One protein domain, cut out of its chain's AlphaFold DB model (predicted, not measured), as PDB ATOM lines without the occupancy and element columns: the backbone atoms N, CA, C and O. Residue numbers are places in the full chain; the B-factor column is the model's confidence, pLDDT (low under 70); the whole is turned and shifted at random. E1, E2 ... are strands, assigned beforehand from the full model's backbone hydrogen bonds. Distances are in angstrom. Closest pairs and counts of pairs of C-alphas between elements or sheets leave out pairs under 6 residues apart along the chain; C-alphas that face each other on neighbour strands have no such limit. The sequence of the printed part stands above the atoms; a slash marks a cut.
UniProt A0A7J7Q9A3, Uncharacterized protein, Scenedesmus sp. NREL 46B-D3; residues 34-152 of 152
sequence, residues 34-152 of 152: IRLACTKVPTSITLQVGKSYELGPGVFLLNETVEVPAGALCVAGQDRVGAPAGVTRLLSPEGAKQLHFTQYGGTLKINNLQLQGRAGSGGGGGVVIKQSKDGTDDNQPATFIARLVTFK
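This is residues 34 to 152 of the 152 residues of an uncharacterized protein of Scenedesmus sp. NREL 46B-D3 (UniProt A0A7J7Q9A3). The chain is wound in stacked, three-sided turns, a short solenoid of parallel strands. One wall holds E1, E3, E6 and the parts of E9 and E11 before their bends; the second holds E2, E4, E7 and the parts of E9 and E11 after them; the third, smaller, holds E5, E8 and E10. The printed part has 119 residues with eleven named strands, E1 to E11 in chain order, and no named helix: all strand, though under half of the residues, 54, are in named elements. Eight strands make a branched sheet and three a sheet in the order E5, E8, E10, with parallel neighbours in both. The whole is compact, with a radius of gyration of the C-alphas of 14.1 A and spans of 46 by 31 by 23 A.

E1, residues 34 to 36, is an edge strand of the branched, twisted sheet. It is parallel to E3, residues 52 to 55, with N 34 and O 52 within hydrogen-bond range at 2.8 A. E2, residues 43 to 45, is parallel to E4, residues 58 to 62, with N 45 and O 61 at 2.8 A. On the other side of E3 from E1 lies E6, residues 72 to 76, parallel, with N 53 and O 74 at 2.8 A. On the other side of E4 from E2 lies E7, residues 88 to 91, parallel, with N 60 and O 89 at 2.8 A. E9, residues 106 to 116, bends by 99 degrees at residue 112 and has three parallel neighbours. E6, beside residues 106 to 112, and E7, beside residues 113 to 116, lie on one side of E9, with N 73 and O 107 at 2.9 A and N 114 and O 88 at 2.8 A. E11, residues 142 to 151, lies on the other side, with N 110 and O 145 at 2.8 A; it bends by 99 degrees at residue 148. In the second sheet, E8, residues 101 to 103, is the inner strand between E5, residues 66 to 68, and E10, residues 127 to 129, with N 102 and O 66 at 2.9 A and N 103 and O 128 at 2.8 A. The two sheets form a sandwich, two sheets face to face, their facing parts 8.2 A centre to centre. Between E5 and E9, the closest C-alphas are those of Val 68 and Leu 108, 7.1 A apart.

E1 begins at C-alpha 34, (273.581, 131.282, 392.105). E4 is 13.1 A long and E6 13.2 A. E9, the longest strand with 11 residues, runs 23.1 A from C-alpha 106 at (293.177, 129.881, 393.259). E11 runs 20.3 A and ends at C-alpha 151, (284.161, 136.720, 412.103).

The C-alphas of Pro 84 and Thr 136, the two farthest apart, are 46.4 A from each other. The printed part has no cut. The links E6 to E7 and E10 to E11 are long, with 11 and 12 residues. The model's mean pLDDT over the printed part is 86.0; residues 82 to 86, 95 to 98 and 119 to 124 are under 70.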
ATOM      1  N   ILE A  34     274.642 132.064 391.474       97.62
ATOM      2  CA  ILE A  34     273.581 131.282 392.105       97.62
ATOM      3  C   ILE A  34     273.024 132.089 393.281       97.62
ATOM      4  O   ILE A  34     273.731 132.370 394.251       97.62
ATOM      5  N   ARG A  35     271.747 132.465 393.205       96.88
ATOM      6  CA  ARG A  35     271.073 133.260 394.239       96.88
ATOM      7  C   ARG A  35     270.283 132.356 395.177       96.88
ATOM      8  O   ARG A  35     269.401 131.622 394.737       96.88
ATOM      9  N   LEU A  36     270.569 132.453 396.469       96.25
ATOM     10  CA  LEU A  36     269.827 131.781 397.529       96.25
ATOM     11  C   LEU A  36     268.969 132.815 398.257       96.25
ATOM     12  O   LEU A  36     269.461 133.849 398.704       96.25
ATOM     13  N   ALA A  37     267.665 132.554 398.332       93.31
ATOM     14  CA  ALA A  37     266.703 133.491 398.898       93.31
ATOM     15  C   ALA A  37     266.879 133.675 400.415       93.31
ATOM     16  O   ALA A  37     267.545 132.892 401.092       93.31
ATOM     17  N   CYS A  38     266.229 134.714 400.944       90.88
ATOM     18  CA  CYS A  38     266.108 134.925 402.383       90.88
ATOM     19  C   CYS A  38     265.525 133.677 403.062       90.88
ATOM     20  O   CYS A  38     264.530 133.122 402.587       90.88
ATOM     21  N   THR A  39     266.109 133.268 404.186       87.88
ATOM     22  CA  THR A  39     265.656 132.097 404.936       87.88
ATOM     23  C   THR A  39     265.348 132.425 406.394       87.88
ATOM     24  O   THR A  39     266.098 133.125 407.075       87.88
ATOM     25  N   LYS A  40     264.209 131.913 406.875       88.50
ATOM     26  CA  LYS A  40     263.758 132.053 408.271       88.50
ATOM     27  C   LYS A  40     264.269 130.931 409.176       88.50
ATOM     28  O   LYS A  40     264.208 131.066 410.393       88.50
ATOM     29  N   VAL A  41     264.749 129.837 408.588       90.19
ATOM     30  CA  VAL A  41     265.268 128.664 409.299       90.19
ATOM     31  C   VAL A  41     266.695 128.373 408.835       90.19
ATOM     32  O   VAL A  41     267.027 128.662 407.685       90.19
ATOM     33  N   PRO A  42     267.563 127.806 409.689       90.12
ATOM     34  CA  PRO A  42     268.882 127.366 409.250       90.12
ATOM     35  C   PRO A  42     268.775 126.457 408.020       90.12
ATOM     36  O   PRO A  42     268.015 125.492 408.025       90.12
ATOM     37  N   THR A  43     269.494 126.799 406.952       94.00
ATOM     38  CA  THR A  43     269.417 126.104 405.660       94.00
ATOM     39  C   THR A  43     270.765 125.492 405.314       94.00
ATOM     40  O   THR A  43     271.759 126.205 405.194       94.00
ATOM     41  N   SER A  44     270.796 124.176 405.144       93.56
ATOM     42  CA  SER A  44     271.985 123.446 404.709       93.56
ATOM     43  C   SER A  44     272.314 123.727 403.246       93.56
ATOM     44  O   SER A  44     271.433 123.664 402.388       93.56
ATOM     45  N   ILE A  45     273.581 124.015 402.953       95.38
ATOM     46  CA  ILE A  45     274.070 124.299 401.604       95.38
ATOM     47  C   ILE A  45     275.414 123.617 401.334       95.38
ATOM     48  O   ILE A  45     276.224 123.393 402.234       95.38
ATOM     49  N   THR A  46     275.666 123.358 400.053       94.88
ATOM     50  CA  THR A  46     276.969 122.941 399.534       94.88
ATOM     51  C   THR A  46     277.429 123.982 398.522       94.88
ATOM     52  O   THR A  46     276.702 124.310 397.582       94.88
ATOM     53  N   LEU A  47     278.630 124.514 398.728       95.81
ATOM     54  CA  LEU A  47     279.257 125.465 397.817       95.81
ATOM     55  C   LEU A  47     280.236 124.724 396.914       95.81
ATOM     56  O   LEU A  47     280.990 123.875 397.381       95.81
ATOM     57  N   GLN A  48     280.232 125.057 395.628       94.88
ATOM     58  CA  GLN A  48     281.074 124.411 394.628       94.88
ATOM     59  C   GLN A  48     282.075 125.405 394.049       94.88
ATOM     60  O   GLN A  48     281.723 126.532 393.698       94.88
ATOM     61  N   VAL A  49     283.327 124.977 393.925       93.56
ATOM     62  CA  VAL A  49     284.380 125.756 393.264       93.56
ATOM     63  C   VAL A  49     284.040 125.915 391.780       93.56
ATOM     64  O   VAL A  49     283.436 125.039 391.165       93.56
ATOM     65  N   GLY A  50     284.385 127.065 391.207       94.06
ATOM     66  CA  GLY A  50     283.965 127.475 389.870       94.06
ATOM     67  C   GLY A  50     282.579 128.124 389.837       94.06
ATOM     68  O   GLY A  50     282.037 128.323 388.750       94.06
ATOM     69  N   LYS A  51     281.995 128.463 390.997       96.12
ATOM     70  CA  LYS A  51     280.698 129.147 391.107       96.12
ATOM     71  C   LYS A  51     280.773 130.410 391.965       96.12
ATOM     72  O   LYS A  51     281.618 130.546 392.854       96.12
ATOM     73  N   SER A  52     279.832 131.311 391.702       97.62
ATOM     74  CA  SER A  52     279.545 132.479 392.529       97.62
ATOM     75  C   SER A  52     278.190 132.306 393.209       97.62
ATOM     76  O   SER A  52     277.227 131.888 392.570       97.62
ATOM     77  N   TYR A  53     278.096 132.652 394.491       98.19
ATOM     78  CA  TYR A  53     276.876 132.561 395.289       98.19
ATOM     79  C   TYR A  53     276.513 133.919 395.886       98.19
ATOM     80  O   TYR A  53     277.372 134.614 396.430       98.19
ATOM     81  N   GLU A  54     275.230 134.267 395.832       96.69
ATOM     82  CA  GLU A  54     274.652 135.392 396.568       96.69
ATOM     83  C   GLU A  54     273.618 134.854 397.559       96.69
ATOM     84  O   GLU A  54     272.567 134.342 397.170       96.69
ATOM     85  N   LEU A  55     273.941 134.945 398.844       96.50
ATOM     86  CA  LEU A  55     273.124 134.490 399.956       96.50
ATOM     87  C   LEU A  55     272.269 135.656 400.457       96.50
ATOM     88  O   LEU A  55     272.796 136.705 400.831       96.50
ATOM     89  N   GLY A  56     270.952 135.479 400.471       94.50
ATOM     90  CA  GLY A  56     270.042 136.418 401.119       94.50
ATOM     91  C   GLY A  56     270.211 136.437 402.646       94.50
ATOM     92  O   GLY A  56     270.979 135.660 403.205       94.50
ATOM     93  N   PRO A  57     269.460 137.291 403.356       93.56
ATOM     94  CA  PRO A  57     269.458 137.299 404.814       93.56
ATOM     95  C   PRO A  57     269.041 135.945 405.401       93.56
ATOM     96  O   PRO A  57     268.104 135.312 404.912       93.56
ATOM     97  N   GLY A  58     269.695 135.512 406.476       92.88
ATOM     98  CA  GLY A  58     269.391 134.249 407.145       92.88
ATOM     99  C   GLY A  58     270.631 133.491 407.604       92.88
ATOM    100  O   GLY A  58     271.738 134.028 407.646       92.88
ATOM    101  N   VAL A  59     270.427 132.232 407.988       92.88
ATOM    102  CA  VAL A  59     271.475 131.339 408.494       92.88
ATOM    103  C   VAL A  59     271.662 130.189 407.512       92.88
ATOM    104  O   VAL A  59     270.743 129.401 407.297       92.88
ATOM    105  N   PHE A  60     272.863 130.073 406.957       94.38
ATOM    106  CA  PHE A  60     273.258 129.006 406.048       94.38
ATOM    107  C   PHE A  60     274.304 128.127 406.719       94.38
ATOM    108  O   PHE A  60     275.300 128.629 407.237       94.38
ATOM    109  N   LEU A  61     274.073 126.820 406.724       91.62
ATOM    110  CA  LEU A  61     274.973 125.830 407.295       91.62
ATOM    111  C   LEU A  61     275.698 125.117 406.158       91.62
ATOM    112  O   LEU A  61     275.054 124.529 405.295       91.62
ATOM    113  N   LEU A  62     277.027 125.161 406.148       92.75
ATOM    114  CA  LEU A  62     277.790 124.326 405.228       92.75
ATOM    115  C   LEU A  62     277.614 122.856 405.612       92.75
ATOM    116  O   LEU A  62     277.718 122.509 406.783       92.75
ATOM    117  N   ASN A  63     277.379 121.990 404.632       91.25
ATOM    118  CA  ASN A  63     277.330 120.546 404.880       91.25
ATOM    119  C   ASN A  63     278.713 119.964 405.209       91.25
ATOM    120  O   ASN A  63     278.818 118.991 405.950       91.25
ATOM    121  N   GLU A  64     279.771 120.574 404.678       89.81
ATOM    122  CA  GLU A  64     281.156 120.135 404.826       89.81
ATOM    123  C   GLU A  64     282.128 121.312 404.678       89.81
ATOM    124  O   GLU A  64     281.753 122.390 404.206       89.81
ATOM    125  N   THR A  65     283.371 121.127 405.131       90.69
ATOM    126  CA  THR A  65     284.420 122.129 404.925       90.69
ATOM    127  C   THR A  65     284.666 122.230 403.429       90.69
ATOM    128  O   THR A  65     284.998 121.234 402.791       90.69
ATOM    129  N   VAL A  66     284.538 123.428 402.868       92.56
ATOM    130  CA  VAL A  66     284.694 123.624 401.429       92.56
ATOM    131  C   VAL A  66     286.180 123.662 401.086       92.56
ATOM    132  O   VAL A  66     286.917 124.542 401.535       92.56
ATOM    133  N   GLU A  67     286.625 122.703 400.287       91.94
ATOM    134  CA  GLU A  67     287.976 122.691 399.738       91.94
ATOM    135  C   GLU A  67     288.045 123.578 398.489       91.94
ATOM    136  O   GLU A  67     287.262 123.415 397.555       91.94
ATOM    137  N   VAL A  68     288.992 124.517 398.466       91.75
ATOM    138  CA  VAL A  68     289.223 125.453 397.359       91.75
ATOM    139  C   VAL A  68     290.610 125.176 396.767       91.75
ATOM    140  O   VAL A  68     291.602 125.717 397.262       91.75
ATOM    141  N   PRO A  69     290.719 124.286 395.762       88.75
ATOM    142  CA  PRO A  69     291.955 124.059 395.018       88.75
ATOM    143  C   PRO A  69     292.178 125.200 394.007       88.75
ATOM    144  O   PRO A  69     291.551 126.256 394.100       88.75
ATOM    145  N   ALA A  70     293.042 124.999 393.011       86.88
ATOM    146  CA  ALA A  70     293.202 125.935 391.901       86.88
ATOM    147  C   ALA A  70     291.863 126.163 391.159       86.88
ATOM    148  O   ALA A  70     291.378 125.310 390.419       86.88
ATOM    149  N   GLY A  71     291.237 127.314 391.404       89.88
ATOM    150  CA  GLY A  71     289.932 127.712 390.873       89.88
ATOM    151  C   GLY A  71     289.380 128.925 391.624       89.88
ATOM    152  O   GLY A  71     290.027 129.432 392.534       89.88
ATOM    153  N   ALA A  72     288.192 129.409 391.259       93.38
ATOM    154  CA  ALA A  72     287.552 130.534 391.947       93.38
ATOM    155  C   ALA A  72     286.268 130.107 392.665       93.38
ATOM    156  O   ALA A  72     285.404 129.468 392.067       93.38
ATOM    157  N   LEU A  73     286.115 130.495 393.930       96.62
ATOM    158  CA  LEU A  73     284.859 130.415 394.674       96.62
ATOM    159  C   LEU A  73     284.536 131.791 395.246       96.62
ATOM    160  O   LEU A  73     285.332 132.369 395.989       96.62
ATOM    161  N   CYS A  74     283.347 132.297 394.930       97.06
ATOM    162  CA  CYS A  74     282.903 133.598 395.409       97.06
ATOM    163  C   CYS A  74     281.583 133.477 396.162       97.06
ATOM    164  O   CYS A  74     280.614 132.924 395.650       97.06
ATOM    165  N   VAL A  75     281.540 134.004 397.383       97.62
ATOM    166  CA  VAL A  75     280.370 133.942 398.260       97.62
ATOM    167  C   VAL A  75     280.090 135.339 398.787       97.62
ATOM    168  O   VAL A  75     280.906 135.930 399.494       97.62
ATOM    169  N   ALA A  76     278.934 135.880 398.432       96.06
ATOM    170  CA  ALA A  76     278.470 137.170 398.903       96.06
ATOM    171  C   ALA A  76     277.220 136.992 399.761       96.06
ATOM    172  O   ALA A  76     276.333 136.227 399.402       96.06
ATOM    173  N   GLY A  77     277.137 137.713 400.871       94.75
ATOM    174  CA  GLY A  77     275.882 137.950 401.567       94.75
ATOM    175  C   GLY A  77     275.335 139.341 401.290       94.75
ATOM    176  O   GLY A  77     275.791 140.063 400.394       94.75
ATOM    177  N   GLN A  78     274.355 139.727 402.096       90.88
ATOM    178  CA  GLN A  78     273.683 141.018 401.990       90.88
ATOM    179  C   GLN A  78     273.931 141.951 403.184       90.88
ATOM    180  O   GLN A  78     273.274 142.990 403.270       90.88
ATOM    181  N   ASP A  79     274.907 141.653 404.051       87.25
ATOM    182  CA  ASP A  79     275.292 142.556 405.140       87.25
ATOM    183  C   ASP A  79     275.829 143.872 404.553       87.25
ATOM    184  O   ASP A  79     276.689 143.893 403.666       87.25
ATOM    185  N   ARG A  80     275.313 145.002 405.041       80.31
ATOM    186  CA  ARG A  80     275.731 146.344 404.620       80.31
ATOM    187  C   ARG A  80     275.941 147.227 405.839       80.31
ATOM    188  O   ARG A  80     275.185 147.158 406.805       80.31
ATOM    189  N   VAL A  81     276.943 148.101 405.769       70.75
ATOM    190  CA  VAL A  81     277.175 149.123 406.798       70.75
ATOM    191  C   VAL A  81     275.969 150.068 406.837       70.75
ATOM    192  O   VAL A  81     275.591 150.622 405.808       70.75
ATOM    193  N   GLY A  82     275.354 150.232 408.011       62.97
ATOM    194  CA  GLY A  82     274.257 151.184 408.225       62.97
ATOM    195  C   GLY A  82     272.880 150.763 407.693       62.97
ATOM    196  O   GLY A  82     271.962 151.578 407.722       62.97
ATOM    197  N   ALA A  83     272.699 149.523 407.223       57.84
ATOM    198  CA  ALA A  83     271.390 149.026 406.800       57.84
ATOM    199  C   ALA A  83     270.718 148.200 407.916       57.84
ATOM    200  O   ALA A  83     271.358 147.303 408.461       57.84
ATOM    201  N   PRO A  84     269.419 148.404 408.207       50.75
ATOM    202  CA  PRO A  84     268.646 147.531 409.100       50.75
ATOM    203  C   PRO A  84     268.280 146.172 408.462       50.75
ATOM    204  O   PRO A  84     267.523 145.400 409.046       50.75
ATOM    205  N   ALA A  85     268.768 145.880 407.251       54.88
ATOM    206  CA  ALA A  85     268.447 144.658 406.522       54.88
ATOM    207  C   ALA A  85     269.149 143.436 407.135       54.88
ATOM    208  O   ALA A  85     270.278 143.525 407.611       54.88
ATOM    209  N   GLY A  86     268.432 142.307 407.135       68.12
ATOM    210  CA  GLY A  86     268.787 141.107 407.888       68.12
ATOM    211  C   GLY A  86     270.199 140.578 407.622       68.12
ATOM    212  O   GLY A  86     270.747 140.700 406.532       68.12
ATOM    213  N   VAL A  87     270.761 139.955 408.654       87.38
ATOM    214  CA  VAL A  87     272.123 139.418 408.660       87.38
ATOM    215  C   VAL A  87     272.202 138.119 407.859       87.38
ATOM    216  O   VAL A  87     271.398 137.211 408.068       87.38
ATOM    217  N   THR A  88     273.219 137.996 407.013       93.31
ATOM    218  CA  THR A  88     273.636 136.758 406.354       93.31
ATOM    219  C   THR A  88     274.719 136.090 407.192       93.31
ATOM    220  O   THR A  88     275.822 136.620 407.329       93.31
ATOM    221  N   ARG A  89     274.429 134.916 407.754       92.94
ATOM    222  CA  ARG A  89     275.411 134.110 408.491       92.94
ATOM    223  C   ARG A  89     275.698 132.832 407.733       92.94
ATOM    224  O   ARG A  89     274.773 132.079 407.440       92.94
ATOM    225  N   LEU A  90     276.969 132.580 407.473       93.69
ATOM    226  CA  LEU A  90     277.457 131.300 406.997       93.69
ATOM    227  C   LEU A  90     278.141 130.595 408.167       93.69
ATOM    228  O   LEU A  90     279.017 131.173 408.807       93.69
ATOM    229  N   LEU A  91     277.692 129.383 408.472       91.25
ATOM    230  CA  LEU A  91     278.166 128.580 409.591       91.25
ATOM    231  C   LEU A  91     279.024 127.430 409.080       91.25
ATOM    232  O   LEU A  91     278.712 126.810 408.059       91.25
ATOM    233  N   SER A  92     280.069 127.110 409.841       88.12
ATOM    234  CA  SER A  92     280.860 125.901 409.627       88.12
ATOM    235  C   SER A  92     280.000 124.643 409.815       88.12
ATOM    236  O   SER A  92     279.044 124.688 410.598       88.12
ATOM    237  N   PRO A  93     280.360 123.514 409.184       85.81
ATOM    238  CA  PRO A  93     279.585 122.282 409.284       85.81
ATOM    239  C   PRO A  93     279.438 121.749 410.704       85.81
ATOM    240  O   PRO A  93     280.284 121.977 411.574       85.81
ATOM    241  N   GLU A  94     278.361 121.001 410.927       75.94
ATOM    242  CA  GLU A  94     278.093 120.339 412.199       75.94
ATOM    243  C   GLU A  94     279.083 119.185 412.422       75.94
ATOM    244  O   GLU A  94     279.309 118.360 411.543       75.94
ATOM    245  N   GLY A  95     279.745 119.156 413.583       66.50
ATOM    246  CA  GLY A  95     280.742 118.129 413.923       66.50
ATOM    247  C   GLY A  95     282.101 118.254 413.215       66.50
ATOM    248  O   GLY A  95     283.062 117.611 413.641       66.50
ATOM    249  N   ALA A  96     282.230 119.105 412.190       56.00
ATOM    250  CA  ALA A  96     283.517 119.383 411.565       56.00
ATOM    251  C   ALA A  96     284.441 120.102 412.552       56.00
ATOM    252  O   ALA A  96     284.057 121.072 413.213       56.00
ATOM    253  N   LYS A  97     285.702 119.663 412.615       57.56
ATOM    254  CA  LYS A  97     286.767 120.426 413.267       57.56
ATOM    255  C   LYS A  97     287.071 121.686 412.426       57.56
ATOM    256  O   LYS A  97     288.065 121.742 411.717       57.56
ATOM    257  N   GLN A  98     286.199 122.692 412.551       66.06
ATOM    258  CA  GLN A  98     286.561 124.113 412.673       66.06
ATOM    259  C   GLN A  98     286.910 124.923 411.425       66.06
ATOM    260  O   GLN A  98     287.551 125.959 411.558       66.06
ATOM    261  N   LEU A  99     286.463 124.563 410.221       75.75
ATOM    262  CA  LEU A  99     286.701 125.416 409.050       75.75
ATOM    263  C   LEU A  99     285.455 125.566 408.189       75.75
ATOM    264  O   LEU A  99     284.684 124.631 408.014       75.75
ATOM    265  N   HIS A 100     285.269 126.771 407.655       88.50
ATOM    266  CA  HIS A 100     284.347 126.987 406.547       88.50
ATOM    267  C   HIS A 100     285.038 126.582 405.246       88.50
ATOM    268  O   HIS A 100     284.458 125.876 404.427       88.50
ATOM    269  N   PHE A 101     286.299 126.999 405.098       92.88
ATOM    270  CA  PHE A 101     287.073 126.812 403.881       92.88
ATOM    271  C   PHE A 101     288.490 126.333 404.196       92.88
ATOM    272  O   PHE A 101     289.139 126.847 405.113       92.88
ATOM    273  N   THR A 102     288.982 125.395 403.392       91.50
ATOM    274  CA  THR A 102     290.415 125.110 403.272       91.50
ATOM    275  C   THR A 102     290.844 125.429 401.851       91.50
ATOM    276  O   THR A 102     290.306 124.857 400.910       91.50
ATOM    277  N   GLN A 103     291.787 126.348 401.692       92.38
ATOM    278  CA  GLN A 103     292.284 126.777 400.392       92.38
ATOM    279  C   GLN A 103     293.682 126.216 400.146       92.38
ATOM    280  O   GLN A 103     294.527 126.247 401.036       92.38
ATOM    281  N   TYR A 104     293.905 125.733 398.931       88.00
ATOM    282  CA  TYR A 104     295.162 125.145 398.467       88.00
ATOM    283  C   TYR A 104     295.719 125.867 397.232       88.00
ATOM    284  O   TYR A 104     296.812 125.568 396.792       88.00
ATOM    285  N   GLY A 105     294.954 126.799 396.658       86.12
ATOM    286  CA  GLY A 105     295.305 127.575 395.472       86.12
ATOM    287  C   GLY A 105     294.127 128.445 395.025       86.12
ATOM    288  O   GLY A 105     293.092 128.504 395.698       86.12
ATOM    289  N   GLY A 106     294.269 129.143 393.900       89.19
ATOM    290  CA  GLY A 106     293.177 129.881 393.259       89.19
ATOM    291  C   GLY A 106     292.680 131.101 394.043       89.19
ATOM    292  O   GLY A 106     293.440 131.734 394.770       89.19
ATOM    293  N   THR A 107     291.395 131.438 393.905       93.25
ATOM    294  CA  THR A 107     290.763 132.609 394.530       93.25
ATOM    295  C   THR A 107     289.561 132.203 395.384       93.25
ATOM    296  O   THR A 107     288.567 131.689 394.873       93.25
ATOM    297  N   LEU A 108     289.592 132.532 396.675       96.00
ATOM    298  CA  LEU A 108     288.421 132.521 397.549       96.00
ATOM    299  C   LEU A 108     288.024 133.962 397.870       96.00
ATOM    300  O   LEU A 108     288.774 134.693 398.521       96.00
ATOM    301  N   LYS A 109     286.828 134.372 397.446       96.25
ATOM    302  CA  LYS A 109     286.282 135.698 397.746       96.25
ATOM    303  C   LYS A 109     285.053 135.588 398.633       96.25
ATOM    304  O   LYS A 109     284.065 134.967 398.253       96.25
ATOM    305  N   ILE A 110     285.090 136.252 399.782       95.88
ATOM    306  CA  ILE A 110     283.981 136.307 400.733       95.88
ATOM    307  C   ILE A 110     283.609 137.769 400.961       95.88
ATOM    308  O   ILE A 110     284.468 138.609 401.237       95.88
ATOM    309  N   ASN A 111     282.329 138.099 400.808       94.75
ATOM    310  CA  ASN A 111     281.865 139.482 400.834       94.75
ATOM    311  C   ASN A 111     280.556 139.634 401.618       94.75
ATOM    312  O   ASN A 111     279.660 138.810 401.470       94.75
ATOM    313  N   ASN A 112     280.409 140.721 402.378       93.81
ATOM    314  CA  ASN A 112     279.132 141.169 402.952       93.81
ATOM    315  C   ASN A 112     278.374 140.088 403.759       93.81
ATOM    316  O   ASN A 112     277.169 139.913 403.583       93.81
ATOM    317  N   LEU A 113     279.056 139.331 404.621       94.00
ATOM    318  CA  LEU A 113     278.419 138.303 405.456       94.00
ATOM    319  C   LEU A 113     279.167 138.072 406.769       94.00
ATOM    320  O   LEU A 113     280.288 138.542 406.963       94.00
ATOM    321  N   GLN A 114     278.563 137.298 407.666       92.00
ATOM    322  CA  GLN A 114     279.200 136.837 408.897       92.00
ATOM    323  C   GLN A 114     279.639 135.387 408.728       92.00
ATOM    324  O   GLN A 114     278.809 134.520 408.455       92.00
ATOM    325  N   LEU A 115     280.931 135.127 408.910       91.62
ATOM    326  CA  LEU A 115     281.450 133.775 409.073       91.62
ATOM    327  C   LEU A 115     281.382 133.443 410.555       91.62
ATOM    328  O   LEU A 115     282.070 134.074 411.358       91.62
ATOM    329  N   GLN A 116     280.530 132.489 410.910       88.25
ATOM    330  CA  GLN A 116     280.322 132.112 412.295       88.25
ATOM    331  C   GLN A 116     280.849 130.707 412.550       88.25
ATOM    332  O   GLN A 116     280.309 129.703 412.076       88.25
ATOM    333  N   GLY A 117     281.904 130.651 413.352       81.31
ATOM    334  CA  GLY A 117     282.415 129.410 413.890       81.31
ATOM    335  C   GLY A 117     281.542 128.861 415.010       81.31
ATOM    336  O   GLY A 117     280.779 129.575 415.659       81.31
ATOM    337  N   ARG A 118     281.698 127.570 415.296       71.69
ATOM    338  CA  ARG A 118     281.260 126.985 416.567       71.69
ATOM    339  C   ARG A 118     282.500 126.619 417.367       71.69
ATOM    340  O   ARG A 118     283.285 125.789 416.918       71.69
ATOM    341  N   ALA A 119     282.691 127.260 418.517       56.56
ATOM    342  CA  ALA A 119     283.787 126.932 419.418       56.56
ATOM    343  C   ALA A 119     283.509 125.577 420.090       56.56
ATOM    344  O   ALA A 119     282.544 125.435 420.840       56.56
ATOM    345  N   GLY A 120     284.344 124.582 419.793       61.34
ATOM    346  CA  GLY A 120     284.411 123.304 420.509       61.34
ATOM    347  C   GLY A 120     285.779 123.119 421.168       61.34
ATOM    348  O   GLY A 120     286.635 123.998 421.077       61.34
ATOM    349  N   SER A 121     286.032 121.954 421.772       54.03
ATOM    350  CA  SER A 121     287.272 121.633 422.511       54.03
ATOM    351  C   SER A 121     288.576 121.673 421.692       54.03
ATOM    352  O   SER A 121     289.631 121.347 422.223       54.03
ATOM    353  N   GLY A 122     288.539 122.090 420.423       51.69
ATOM    354  CA  GLY A 122     289.735 122.262 419.604       51.69
ATOM    355  C   GLY A 122     289.830 123.550 418.783       51.69
ATOM    356  O   GLY A 122     290.787 123.608 418.025       51.69
ATOM    357  N   GLY A 123     288.877 124.502 418.835       54.03
ATOM    358  CA  GLY A 123     288.905 125.744 418.023       54.03
ATOM    359  C   GLY A 123     287.567 126.163 417.377       54.03
ATOM    360  O   GLY A 123     286.534 125.543 417.639       54.03
ATOM    361  N   GLY A 124     287.586 127.243 416.577       60.94
ATOM    362  CA  GLY A 124     286.428 127.915 415.953       60.94
ATOM    363  C   GLY A 124     286.582 128.111 414.434       60.94
ATOM    364  O   GLY A 124     287.676 127.989 413.901       60.94
ATOM    365  N   GLY A 125     285.469 128.358 413.733       76.19
ATOM    366  CA  GLY A 125     285.387 128.426 412.265       76.19
ATOM    367  C   GLY A 125     286.248 129.516 411.610       76.19
ATOM    368  O   GLY A 125     286.500 130.560 412.197       76.19
ATOM    369  N   GLY A 126     286.648 129.304 410.351       86.75
ATOM    370  CA  GLY A 126     287.447 130.276 409.597       86.75
ATOM    371  C   GLY A 126     287.844 129.801 408.199       86.75
ATOM    372  O   GLY A 126     287.209 128.905 407.638       86.75
ATOM    373  N   VAL A 127     288.889 130.425 407.657       90.44
ATOM    374  CA  VAL A 127     289.561 130.049 406.407       90.44
ATOM    375  C   VAL A 127     290.987 129.645 406.763       90.44
ATOM    376  O   VAL A 127     291.684 130.409 407.428       90.44
ATOM    377  N   VAL A 128     291.428 128.471 406.318       89.81
ATOM    378  CA  VAL A 128     292.837 128.066 406.404       89.81
ATOM    379  C   VAL A 128     293.397 127.953 405.000       89.81
ATOM    380  O   VAL A 128     292.819 127.279 404.153       89.81
ATOM    381  N   ILE A 129     294.535 128.601 404.775       90.00
ATOM    382  CA  ILE A 129     295.282 128.533 403.521       90.00
ATOM    383  C   ILE A 129     296.459 127.587 403.752       90.00
ATOM    384  O   ILE A 129     297.217 127.757 404.708       90.00
ATOM    385  N   LYS A 130     296.573 126.563 402.913       88.00
ATOM    386  CA  LYS A 130     297.612 125.537 402.965       88.00
ATOM    387  C   LYS A 130     298.418 125.570 401.677       88.00
ATOM    388  O   LYS A 130     297.923 126.015 400.650       88.00
ATOM    389  N   GLN A 131     299.634 125.049 401.764       84.81
ATOM    390  CA  GLN A 131     300.534 124.905 400.625       84.81
ATOM    391  C   GLN A 131     299.938 124.005 399.535       84.81
ATOM    392  O   GLN A 131     300.023 124.334 398.367       84.81
ATOM    393  N   SER A 132     299.296 122.900 399.926       84.12
ATOM    394  CA  SER A 132     298.544 122.017 399.031       84.12
ATOM    395  C   SER A 132     297.691 121.023 399.832       84.12
ATOM    396  O   SER A 132     297.682 121.050 401.072       84.12
ATOM    397  N   LYS A 133     296.933 120.160 399.141       84.50
ATOM    398  CA  LYS A 133     296.039 119.182 399.781       84.50
ATOM    399  C   LYS A 133     296.788 118.091 400.545       84.50
ATOM    400  O   LYS A 133     296.356 117.712 401.632       84.50
ATOM    401  N   ASP A 134     297.881 117.603 399.979       85.81
ATOM    402  CA  ASP A 134     298.706 116.506 400.485       85.81
ATOM    403  C   ASP A 134     299.992 116.986 401.186       85.81
ATOM    404  O   ASP A 134     300.683 116.184 401.809       85.81
ATOM    405  N   GLY A 135     300.285 118.290 401.139       79.88
ATOM    406  CA  GLY A 135     301.489 118.897 401.713       79.88
ATOM    407  C   GLY A 135     302.648 119.042 400.723       79.88
ATOM    408  O   GLY A 135     303.678 119.603 401.087       79.88
ATOM    409  N   THR A 136     302.486 118.578 399.481       82.88
ATOM    410  CA  THR A 136     303.453 118.779 398.395       82.88
ATOM    411  C   THR A 136     303.173 120.095 397.675       82.88
ATOM    412  O   THR A 136     302.087 120.252 397.132       82.88
ATOM    413  N   ASP A 137     304.124 121.027 397.644       80.19
ATOM    414  CA  ASP A 137     303.946 122.315 396.956       80.19
ATOM    415  C   ASP A 137     303.633 122.140 395.464       80.19
ATOM    416  O   ASP A 137     304.464 121.640 394.701       80.19
ATOM    417  N   ASP A 138     302.444 122.568 395.040       77.12
ATOM    418  CA  ASP A 138     302.036 122.580 393.634       77.12
ATOM    419  C   ASP A 138     302.366 123.915 392.934       77.12
ATOM    420  O   ASP A 138     302.055 124.097 391.752       77.12
ATOM    421  N   ASN A 139     303.042 124.833 393.646       81.88
ATOM    422  CA  ASN A 139     303.379 126.197 393.243       81.88
ATOM    423  C   ASN A 139     302.165 127.027 392.788       81.88
ATOM    424  O   ASN A 139     302.327 128.006 392.048       81.88
ATOM    425  N   GLN A 140     300.944 126.665 393.196       81.62
ATOM    426  CA  GLN A 140     299.756 127.440 392.864       81.62
ATOM    427  C   GLN A 140     299.568 128.589 393.864       81.62
ATOM    428  O   GLN A 140     299.511 128.372 395.074       81.62
ATOM    429  N   PRO A 141     299.419 129.841 393.397       85.38
ATOM    430  CA  PRO A 141     299.124 130.949 394.290       85.38
ATOM    431  C   PRO A 141     297.721 130.785 394.885       85.38
ATOM    432  O   PRO A 141     296.755 130.523 394.167       85.38
ATOM    433  N   ALA A 142     297.597 131.003 396.194       89.81
ATOM    434  CA  ALA A 142     296.321 131.078 396.895       89.81
ATOM    435  C   ALA A 142     295.995 132.536 397.247       89.81
ATOM    436  O   ALA A 142     296.725 133.198 397.982       89.81
ATOM    437  N   THR A 143     294.879 133.039 396.725       92.06
ATOM    438  CA  THR A 143     294.380 134.396 396.956       92.06
ATOM    439  C   THR A 143     293.108 134.341 397.792       92.06
ATOM    440  O   THR A 143     292.115 133.741 397.379       92.06
ATOM    441  N   PHE A 144     293.114 135.000 398.952       93.75
ATOM    442  CA  PHE A 144     291.932 135.172 399.796       93.75
ATOM    443  C   PHE A 144     291.530 136.647 399.856       93.75
ATOM    444  O   PHE A 144     292.327 137.505 400.234       93.75
ATOM    445  N   ILE A 145     290.283 136.947 399.490       94.56
ATOM    446  CA  ILE A 145     289.735 138.307 399.467       94.56
ATOM    447  C   ILE A 145     288.515 138.358 400.387       94.56
ATOM    448  O   ILE A 145     287.474 137.784 400.073       94.56
ATOM    449  N   ALA A 146     288.619 139.099 401.491       93.00
ATOM    450  CA  ALA A 146     287.513 139.347 402.412       93.00
ATOM    451  C   ALA A 146     287.121 140.828 402.409       93.00
ATOM    452  O   ALA A 146     287.963 141.699 402.632       93.00
ATOM    453  N   ARG A 147     285.837 141.134 402.194       92.25
ATOM    454  CA  ARG A 147     285.308 142.507 402.264       92.25
ATOM    455  C   ARG A 147     284.009 142.553 403.060       92.25
ATOM    456  O   ARG A 147     283.085 141.806 402.773       92.25
ATOM    457  N   LEU A 148     283.942 143.445 404.052       89.62
ATOM    458  CA  LEU A 148     282.793 143.555 404.965       89.62
ATOM    459  C   LEU A 148     282.377 142.188 405.541       89.62
ATOM    460  O   LEU A 148     281.200 141.834 405.559       89.62
ATOM    461  N   VAL A 149     283.368 141.408 405.975       90.12
ATOM    462  CA  VAL A 149     283.160 140.108 406.615       90.12
ATOM    463  C   VAL A 149     283.339 140.269 408.115       90.12
ATOM    464  O   VAL A 149     284.351 140.806 408.561       90.12
ATOM    465  N   THR A 150     282.367 139.800 408.895       88.38
ATOM    466  CA  THR A 150     282.514 139.702 410.357       88.38
ATOM    467  C   THR A 150     282.814 138.257 410.734       88.38
ATOM    468  O   THR A 150     282.070 137.362 410.340       88.38
ATOM    469  N   PHE A 151     283.865 138.028 411.517       84.81
ATOM    470  CA  PHE A 151     284.161 136.720 412.103       84.81
ATOM    471  C   PHE A 151     283.544 136.656 413.502       84.81
ATOM    472  O   PHE A 151     283.763 137.568 414.303       84.81
ATOM    473  N   LYS A 152     282.730 135.632 413.765       76.06
ATOM    474  CA  LYS A 152     282.013 135.435 415.031       76.06
ATOM    475  C   LYS A 152     282.240 134.054 415.620       76.06
ATOM    476  O   LYS A 152     282.332 133.084 414.832       76.06
TER     477      LYS A 152